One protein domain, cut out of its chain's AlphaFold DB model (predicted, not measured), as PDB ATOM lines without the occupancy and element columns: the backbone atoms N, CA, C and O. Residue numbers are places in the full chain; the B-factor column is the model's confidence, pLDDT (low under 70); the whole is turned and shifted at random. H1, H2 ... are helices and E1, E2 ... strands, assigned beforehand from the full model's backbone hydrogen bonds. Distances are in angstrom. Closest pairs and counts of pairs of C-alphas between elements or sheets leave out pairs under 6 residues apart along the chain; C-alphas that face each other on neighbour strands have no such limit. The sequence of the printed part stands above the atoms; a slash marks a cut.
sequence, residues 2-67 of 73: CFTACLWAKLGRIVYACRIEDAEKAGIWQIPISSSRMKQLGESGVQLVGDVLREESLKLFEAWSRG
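This is residues 2 to 67 of the 73 residues of an uncharacterized protein of Nitrospirae bacterium (UniProt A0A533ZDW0). The model is an elongated, open frame: two short parallel strands, E1 and E2, run side by side along one long edge, with H1 and H3 near each other toward one end and H2 and H4 toward the other. The link from H2 to H3 runs along the opposite edge, and the middle is hollow. The printed part has 66 residues with four named helices and two named strands, in the order H1, E1, H2, H3, E2, H4; the class is mostly helix. It is only just compact, close to loose, with a radius of gyration of the C-alphas of 12.9 A, and spans 38 by 22 by 17 A.

H1, residues 2 to 8, begins at C-alpha 2 (-0.341, -34.926, 18.526) and is 10.0 A long. E1 is residues 13 to 15, 6.5 A; H2 residues 20 to 25, 8.8 A; H3 residues 35 to 41, 9.9 A; E2 residues 47 to 49, 6.7 A. H4, residues 54 to 65, is 16.1 A long and ends at C-alpha 65 (-9.402, -47.942, 3.599).

E1 and E2 are parallel neighbours at 13 degrees, with N 14 and O 47 at 2.8 A and N 49 and O 14 at 2.9 A, within hydrogen-bond range. E1, H2, H3 and E2 form a strand-helix-strand unit, two parallel neighbour strands with helices between them along the chain; its crossover is right-handed. H1 and H3 are close but not clearly touching, the closest C-alphas, of Phe 3 and Ser 35, being 6.1 A apart; they run the same way at a steep tilt of 55 degrees. H2 and H4 are close but not clearly touching, the closest C-alphas, of Asp 22 and Leu 58, being 7.6 A apart; their tilt of 38 degrees is only just steep. H2 and H3 are apart. Each O i to N i+4 pair is within hydrogen-bond range in H1, H2 and H3, and 7 of 8 in H4.

The C-alphas farthest apart, of Glu 43 and Gly 67, are 38.8 A apart. The printed part has no cut, and no link is long. Mean pLDDT of the printed part is 95.1, and no printed residue is under 70.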
ATOM      1  N   CYS A   2       0.478 -36.102  18.878       94.94
ATOM      2  CA  CYS A   2      -0.341 -34.926  18.526       94.94
ATOM      3  C   CYS A   2      -0.989 -34.221  19.731       94.94
ATOM      4  O   CYS A   2      -1.008 -32.996  19.780       94.94
ATOM      5  N   PHE A   3      -1.445 -34.969  20.742       96.25
ATOM      6  CA  PHE A   3      -2.006 -34.374  21.960       96.25
ATOM      7  C   PHE A   3      -1.021 -33.437  22.674       96.25
ATOM      8  O   PHE A   3      -1.392 -32.331  23.052       96.25
ATOM      9  N   THR A   4       0.246 -33.838  22.828       95.25
ATOM     10  CA  THR A   4       1.250 -32.991  23.488       95.25
ATOM     11  C   THR A   4       1.616 -31.784  22.630       95.25
ATOM     12  O   THR A   4       1.830 -30.708  23.178       95.25
ATOM     13  N   ALA A   5       1.604 -31.908  21.297       96.75
ATOM     14  CA  ALA A   5       1.763 -30.763  20.398       96.75
ATOM     15  C   ALA A   5       0.662 -29.704  20.611       96.75
ATOM     16  O   ALA A   5       0.965 -28.514  20.678       96.75
ATOM     17  N   CYS A   6      -0.593 -30.123  20.816       96.75
ATOM     18  CA  CYS A   6      -1.688 -29.211  21.163       96.75
ATOM     19  C   CYS A   6      -1.441 -28.463  22.485       96.75
ATOM     20  O   CYS A   6      -1.796 -27.289  22.598       96.75
ATOM     21  N   LEU A   7      -0.827 -29.123  23.475       94.69
ATOM     22  CA  LEU A   7      -0.463 -28.485  24.744       94.69
ATOM     23  C   LEU A   7       0.640 -27.441  24.560       94.69
ATOM     24  O   LEU A   7       0.514 -26.333  25.076       94.69
ATOM     25  N   TRP A   8       1.682 -27.756  23.782       95.88
ATOM     26  CA  TRP A   8       2.740 -26.796  23.442       95.88
ATOM     27  C   TRP A   8       2.196 -25.565  22.715       95.88
ATOM     28  O   TRP A   8       2.618 -24.444  22.992       95.88
ATOM     29  N   ALA A   9       1.205 -25.761  21.846       97.44
ATOM     30  CA  ALA A   9       0.496 -24.689  21.152       97.44
ATOM     31  C   ALA A   9      -0.498 -23.913  22.042       97.44
ATOM     32  O   ALA A   9      -1.153 -22.992  21.558       97.44
ATOM     33  N   LYS A  10      -0.622 -24.259  23.334       95.94
ATOM     34  CA  LYS A  10      -1.524 -23.619  24.308       95.94
ATOM     35  C   LYS A  10      -2.995 -23.618  23.875       95.94
ATOM     36  O   LYS A  10      -3.733 -22.675  24.157       95.94
ATOM     37  N   LEU A  11      -3.444 -24.676  23.196       96.94
ATOM     38  CA  LEU A  11      -4.849 -24.799  22.813       96.94
ATOM     39  C   LEU A  11      -5.736 -24.980  24.054       96.94
ATOM     40  O   LEU A  11      -5.460 -25.816  24.911       96.94
ATOM     41  N   GLY A  12      -6.841 -24.233  24.122       96.81
ATOM     42  CA  GLY A  12      -7.835 -24.368  25.195       96.81
ATOM     43  C   GLY A  12      -8.840 -25.504  24.969       96.81
ATOM     44  O   GLY A  12      -9.467 -25.982  25.915       96.81
ATOM     45  N   ARG A  13      -8.995 -25.957  23.719       98.06
ATOM     46  CA  ARG A  13      -9.962 -26.985  23.327       98.06
ATOM     47  C   ARG A  13      -9.459 -27.792  22.133       98.06
ATOM     48  O   ARG A  13      -8.939 -27.223  21.180       98.06
ATOM     49  N   ILE A  14      -9.673 -29.103  22.177       98.06
ATOM     50  CA  ILE A  14      -9.450 -30.045  21.079       98.06
ATOM     51  C   ILE A  14     -10.802 -30.670  20.741       98.06
ATOM     52  O   ILE A  14     -11.441 -31.282  21.600       98.06
ATOM     53  N   VAL A  15     -11.224 -30.503  19.492       98.06
ATOM     54  CA  VAL A  15     -12.456 -31.080  18.950       98.06
ATOM     55  C   VAL A  15     -12.074 -32.114  17.903       98.06
ATOM     56  O   VAL A  15     -11.245 -31.825  17.041       98.06
ATOM     57  N   TYR A  16     -12.633 -33.316  17.990       97.19
ATOM     58  CA  TYR A  16     -12.315 -34.404  17.072       97.19
ATOM     59  C   TYR A  16     -13.540 -35.276  16.783       97.19
ATOM     60  O   TYR A  16     -14.469 -35.358  17.586       97.19
ATOM     61  N   ALA A  17     -13.515 -35.921  15.617       97.81
ATOM     62  CA  ALA A  17     -14.598 -36.768  15.130       97.81
ATOM     63  C   ALA A  17     -14.384 -38.241  15.509       97.81
ATOM     64  O   ALA A  17     -15.038 -38.758  16.411       97.81
ATOM     65  N   CYS A  18     -13.437 -38.904  14.841       95.81
ATOM     66  CA  CYS A  18     -13.130 -40.320  15.041       95.81
ATOM     67  C   CYS A  18     -12.413 -40.591  16.364       95.81
ATOM     68  O   CYS A  18     -11.602 -39.790  16.839       95.81
ATOM     69  N   ARG A  19     -12.662 -41.775  16.920       95.75
ATOM     70  CA  ARG A  19     -11.933 -42.300  18.071       95.75
ATOM     71  C   ARG A  19     -10.689 -43.066  17.627       95.75
ATOM     72  O   ARG A  19     -10.480 -43.329  16.442       95.75
ATOM     73  N   ILE A  20      -9.857 -43.444  18.594       94.94
ATOM     74  CA  ILE A  20      -8.640 -44.215  18.321       94.94
ATOM     75  C   ILE A  20      -8.953 -45.603  17.752       94.94
ATOM     76  O   ILE A  20      -8.245 -46.072  16.868       94.94
ATOM     77  N   GLU A  21     -10.061 -46.209  18.181       94.75
ATOM     78  CA  GLU A  21     -10.511 -47.519  17.706       94.75
ATOM     79  C   GLU A  21     -10.972 -47.461  16.240       94.75
ATOM     80  O   GLU A  21     -10.880 -48.447  15.513       94.75
ATOM     81  N   ASP A  22     -11.464 -46.305  15.784       95.25
ATOM     82  CA  ASP A  22     -11.851 -46.108  14.384       95.25
ATOM     83  C   ASP A  22     -10.609 -46.040  13.483       95.25
ATOM     84  O   ASP A  22     -10.592 -46.617  12.397       95.25
ATOM     85  N   ALA A  23      -9.551 -45.370  13.956       93.06
ATOM     86  CA  ALA A  23      -8.256 -45.313  13.279       93.06
ATOM     87  C   ALA A  23      -7.597 -46.692  13.188       93.06
ATOM     88  O   ALA A  23      -7.146 -47.078  12.110       93.06
ATOM     89  N   GLU A  24      -7.625 -47.463  14.274       92.56
ATOM     90  CA  GLU A  24      -7.122 -48.837  14.297       92.56
ATOM     91  C   GLU A  24      -7.849 -49.727  13.277       92.56
ATOM     92  O   GLU A  24      -7.203 -50.381  12.458       92.56
ATOM     93  N   LYS A  25      -9.189 -49.683  13.239       93.00
ATOM     94  CA  LYS A  25     -10.000 -50.428  12.255       93.00
ATOM     95  C   LYS A  25      -9.720 -50.023  10.811       93.00
ATOM     96  O   LYS A  25      -9.831 -50.854   9.912       93.00
ATOM     97  N   ALA A  26      -9.382 -48.758  10.577       90.25
ATOM     98  CA  ALA A  26      -9.003 -48.269   9.257       90.25
ATOM     99  C   ALA A  26      -7.552 -48.613   8.879       90.25
ATOM    100  O   ALA A  26      -7.163 -48.378   7.742       90.25
ATOM    101  N   GLY A  27      -6.748 -49.178   9.788       89.06
ATOM    102  CA  GLY A  27      -5.333 -49.473   9.548       89.06
ATOM    103  C   GLY A  27      -4.420 -48.248   9.655       89.06
ATOM    104  O   GLY A  27      -3.302 -48.263   9.137       89.06
ATOM    105  N   ILE A  28      -4.879 -47.178  10.311       88.56
ATOM    106  CA  ILE A  28      -4.073 -45.995  10.619       88.56
ATOM    107  C   ILE A  28      -3.315 -46.267  11.918       88.56
ATOM    108  O   ILE A  28      -3.898 -46.371  12.997       88.56
ATOM    109  N   TRP A  29      -1.994 -46.385  11.813       90.50
ATOM    110  CA  TRP A  29      -1.154 -46.729  12.954       90.50
ATOM    111  C   TRP A  29      -0.915 -45.533  13.886       90.50
ATOM    112  O   TRP A  29      -0.468 -44.468  13.457       90.50
ATOM    113  N   GLN A  30      -1.167 -45.730  15.183       91.75
ATOM    114  CA  GLN A  30      -0.863 -44.784  16.256       91.75
ATOM    115  C   GLN A  30      -0.752 -45.504  17.610       91.75
ATOM    116  O   GLN A  30      -1.250 -46.613  17.780       91.75
ATOM    117  N   ILE A  31      -0.116 -44.863  18.596       92.12
ATOM    118  CA  ILE A  31      -0.013 -45.400  19.963       92.12
ATOM    119  C   ILE A  31      -1.421 -45.501  20.577       92.12
ATOM    120  O   ILE A  31      -2.112 -44.479  20.575       92.12
ATOM    121  N   PRO A  32      -1.821 -46.644  21.177       92.06
ATOM    122  CA  PRO A  32      -3.158 -46.878  21.733       92.06
ATOM    123  C   PRO A  32      -3.364 -46.192  23.100       92.06
ATOM    124  O   PRO A  32      -3.776 -46.806  24.081       92.06
ATOM    125  N   ILE A  33      -3.054 -44.897  23.188       94.25
ATOM    126  CA  ILE A  33      -3.323 -44.054  24.355       94.25
ATOM    127  C   ILE A  33      -4.226 -42.894  23.941       94.25
ATOM    128  O   ILE A  33      -3.887 -42.091  23.071       94.25
ATOM    129  N   SER A  34      -5.403 -42.803  24.558       95.38
ATOM    130  CA  SER A  34      -6.377 -41.765  24.220       95.38
ATOM    131  C   SER A  34      -5.945 -40.381  24.716       95.38
ATOM    132  O   SER A  34      -5.249 -40.243  25.729       95.38
ATOM    133  N   SER A  35      -6.421 -39.326  24.046       96.06
ATOM    134  CA  SER A  35      -6.268 -37.937  24.506       96.06
ATOM    135  C   SER A  35      -6.828 -37.732  25.913       96.06
ATOM    136  O   SER A  35      -6.236 -37.005  26.703       96.06
ATOM    137  N   SER A  36      -7.918 -38.418  26.265       96.19
ATOM    138  CA  SER A  36      -8.514 -38.387  27.606       96.19
ATOM    139  C   SER A  36      -7.559 -38.945  28.660       96.19
ATOM    140  O   SER A  36      -7.379 -38.340  29.716       96.19
ATOM    141  N   ARG A  37      -6.893 -40.067  28.356       96.44
ATOM    142  CA  ARG A  37      -5.897 -40.665  29.249       96.44
ATOM    143  C   ARG A  37      -4.657 -39.786  29.374       96.44
ATOM    144  O   ARG A  37      -4.183 -39.576  30.485       96.44
ATOM    145  N   MET A  38      -4.160 -39.236  28.266       95.69
ATOM    146  CA  MET A  38      -3.030 -38.301  28.296       95.69
ATOM    147  C   MET A  38      -3.364 -37.025  29.080       95.69
ATOM    148  O   MET A  38      -2.543 -36.568  29.869       95.69
ATOM    149  N   LYS A  39      -4.580 -36.486  28.922       96.25
ATOM    150  CA  LYS A  39      -5.082 -35.355  29.710       96.25
ATOM    151  C   LYS A  39      -5.053 -35.658  31.206       96.25
ATOM    152  O   LYS A  39      -4.580 -34.821  31.965       96.25
ATOM    153  N   GLN A  40      -5.551 -36.828  31.608       97.19
ATOM    154  CA  GLN A  40      -5.569 -37.247  33.010       97.19
ATOM    155  C   GLN A  40      -4.151 -37.367  33.582       97.19
ATOM    156  O   GLN A  40      -3.892 -36.853  34.661       97.19
ATOM    157  N   LEU A  41      -3.242 -38.027  32.860       95.56
ATOM    158  CA  LEU A  41      -1.864 -38.248  33.314       95.56
ATOM    159  C   LEU A  41      -1.036 -36.960  33.379       95.56
ATOM    160  O   LEU A  41      -0.144 -36.859  34.210       95.56
ATOM    161  N   GLY A  42      -1.297 -36.008  32.483       93.94
ATOM    162  CA  GLY A  42      -0.590 -34.729  32.430       93.94
ATOM    163  C   GLY A  42      -1.292 -33.587  33.161       93.94
ATOM    164  O   GLY A  42      -0.905 -32.443  32.945       93.94
ATOM    165  N   GLU A  43      -2.358 -33.874  33.919       94.94
ATOM    166  CA  GLU A  43      -3.168 -32.885  34.655       94.94
ATOM    167  C   GLU A  43      -3.568 -31.664  33.804       94.94
ATOM    168  O   GLU A  43      -3.620 -30.520  34.253       94.94
ATOM    169  N   SER A  44      -3.845 -31.902  32.520       94.12
ATOM    170  CA  SER A  44      -4.051 -30.817  31.566       94.12
ATOM    171  C   SER A  44      -5.454 -30.217  31.662       94.12
ATOM    172  O   SER A  44      -6.462 -30.926  31.622       94.12
ATOM    173  N   GLY A  45      -5.534 -28.885  31.667       95.50
ATOM    174  CA  GLY A  45      -6.797 -28.142  31.606       95.50
ATOM    175  C   GLY A  45      -7.490 -28.145  30.236       95.50
ATOM    176  O   GLY A  45      -8.628 -27.686  30.140       95.50
ATOM    177  N   VAL A  46      -6.856 -28.665  29.176       97.06
ATOM    178  CA  VAL A  46      -7.406 -28.616  27.807       97.06
ATOM    179  C   VAL A  46      -8.771 -29.298  27.720       97.06
ATOM    180  O   VAL A  46      -8.956 -30.417  28.203       97.06
ATOM    181  N   GLN A  47      -9.764 -28.654  27.112       98.12
ATOM    182  CA  GLN A  47     -11.082 -29.260  26.914       98.12
ATOM    183  C   GLN A  47     -11.042 -30.266  25.761       98.12
ATOM    184  O   GLN A  47     -10.497 -29.966  24.702       98.12
ATOM    185  N   LEU A  48     -11.635 -31.445  25.948       98.12
ATOM    186  CA  LEU A  48     -11.762 -32.461  24.902       98.12
ATOM    187  C   LEU A  48     -13.234 -32.607  24.530       98.12
ATOM    188  O   LEU A  48     -14.061 -32.830  25.411       98.12
ATOM    189  N   VAL A  49     -13.541 -32.493  23.242       98.19
ATOM    190  CA  VAL A  49     -14.877 -32.739  22.690       98.19
ATOM    191  C   VAL A  49     -14.732 -33.760  21.567       98.19
ATOM    192  O   VAL A  49     -14.172 -33.452  20.517       98.19
ATOM    193  N   GLY A  50     -15.168 -34.988  21.832       97.44
ATOM    194  CA  GLY A  50     -15.109 -36.091  20.875       97.44
ATOM    195  C   GLY A  50     -16.430 -36.307  20.144       97.44
ATOM    196  O   GLY A  50     -17.434 -35.671  20.459       97.44
ATOM    197  N   ASP A  51     -16.415 -37.252  19.207       97.50
ATOM    198  CA  ASP A  51     -17.579 -37.735  18.458       97.50
ATOM    199  C   ASP A  51     -18.304 -36.663  17.608       97.50
ATOM    200  O   ASP A  51     -19.435 -36.869  17.166       97.50
ATOM    201  N   VAL A  52     -17.661 -35.524  17.318       98.31
ATOM    202  CA  VAL A  52     -18.260 -34.453  16.503       98.31
ATOM    203  C   VAL A  52     -18.254 -34.848  15.028       98.31
ATOM    204  O   VAL A  52     -17.183 -34.981  14.445       98.31
ATOM    205  N   LEU A  53     -19.435 -35.005  14.419       97.94
ATOM    206  CA  LEU A  53     -19.593 -35.480  13.030       97.94
ATOM    207  C   LEU A  53     -18.877 -36.819  12.777       97.94
ATOM    208  O   LEU A  53     -18.238 -37.037  11.742       97.94
ATOM    209  N   ARG A  54     -18.920 -37.715  13.772       97.62
ATOM    210  CA  ARG A  54     -18.219 -38.998  13.698       97.62
ATOM    211  C   ARG A  54     -18.711 -39.849  12.532       97.62
ATOM    212  O   ARG A  54     -17.877 -40.386  11.814       97.62
ATOM    213  N   GLU A  55     -20.018 -39.928  12.308       97.62
ATOM    214  CA  GLU A  55     -20.602 -40.730  11.222       97.62
ATOM    215  C   GLU A  55     -20.135 -40.257   9.836       97.62
ATOM    216  O   GLU A  55     -19.791 -41.060   8.971       97.62
ATOM    217  N   GLU A  56     -20.056 -38.946   9.616       97.75
ATOM    218  CA  GLU A  56     -19.528 -38.362   8.384       97.75
ATOM    219  C   GLU A  56     -18.027 -38.627   8.232       97.75
ATOM    220  O   GLU A  56     -17.568 -38.994   7.149       97.75
ATOM    221  N   SER A  57     -17.261 -38.494   9.316       96.88
ATOM    222  CA  SER A  57     -15.825 -38.776   9.320       96.88
ATOM    223  C   SER A  57     -15.526 -40.259   9.068       96.88
ATOM    224  O   SER A  57     -14.575 -40.586   8.356       96.88
ATOM    225  N   LEU A  58     -16.359 -41.174   9.571       96.38
ATOM    226  CA  LEU A  58     -16.228 -42.611   9.320       96.38
ATOM    227  C   LEU A  58     -16.390 -42.959   7.833       96.38
ATOM    228  O   LEU A  58     -15.673 -43.826   7.338       96.38
ATOM    229  N   LYS A  59     -17.234 -42.235   7.083       95.94
ATOM    230  CA  LYS A  59     -17.340 -42.394   5.617       95.94
ATOM    231  C   LYS A  59     -16.028 -42.036   4.909       95.94
ATOM    232  O   LYS A  59     -15.661 -42.678   3.923       95.94
ATOM    233  N   LEU A  60     -15.294 -41.038   5.414       94.00
ATOM    234  CA  LEU A  60     -13.969 -40.684   4.892       94.00
ATOM    235  C   LEU A  60     -12.932 -41.766   5.215       94.00
ATOM    236  O   LEU A  60     -12.119 -42.095   4.352       94.00
ATOM    237  N   PHE A  61     -12.986 -42.348   6.417       93.44
ATOM    238  CA  PHE A  61     -12.126 -43.470   6.808       93.44
ATOM    239  C   PHE A  61     -12.398 -44.697   5.930       93.44
ATOM    240  O   PHE A  61     -11.464 -45.303   5.418       93.44
ATOM    241  N   GLU A  62     -13.664 -45.022   5.664       92.94
ATOM    242  CA  GLU A  62     -14.049 -46.110   4.759       92.94
ATOM    243  C   GLU A  62     -13.544 -45.872   3.324       92.94
ATOM    244  O   GLU A  62     -13.021 -46.785   2.679       92.94
ATOM    245  N   ALA A  63     -13.661 -44.640   2.816       92.81
ATOM    246  CA  ALA A  63     -13.104 -44.266   1.517       92.81
ATOM    247  C   ALA A  63     -11.571 -44.407   1.486       92.81
ATOM    248  O   ALA A  63     -11.022 -44.879   0.486       92.81
ATOM    249  N   TRP A  64     -10.897 -44.056   2.584       91.56
ATOM    250  CA  TRP A  64      -9.448 -44.181   2.733       91.56
ATOM    251  C   TRP A  64      -9.003 -45.645   2.756       91.56
ATOM    252  O   TRP A  64      -8.110 -46.019   1.997       91.56
ATOM    253  N   SER A  65      -9.680 -46.500   3.531       88.75
ATOM    254  CA  SER A  65      -9.402 -47.942   3.599       88.75
ATOM    255  C   SER A  65      -9.598 -48.642   2.253       88.75
ATOM    256  O   SER A  65      -8.914 -49.615   1.952       88.75
ATOM    257  N   ARG A  66     -10.497 -48.122   1.407       90.75
ATOM    258  CA  ARG A  66     -10.706 -48.575   0.020       90.75
ATOM    259  C   ARG A  66      -9.723 -47.968  -0.990       90.75
ATOM    260  O   ARG A  66      -9.883 -48.189  -2.186       90.75
ATOM    261  N   GLY A  67      -8.759 -47.167  -0.541       88.69
ATOM    262  CA  GLY A  67      -7.757 -46.525  -1.392       88.69
ATOM    263  C   GLY A  67      -8.267 -45.341  -2.221       88.69
ATOM    264  O   GLY A  67      -7.520 -44.829  -3.044       88.69
TER     265      GLY A  67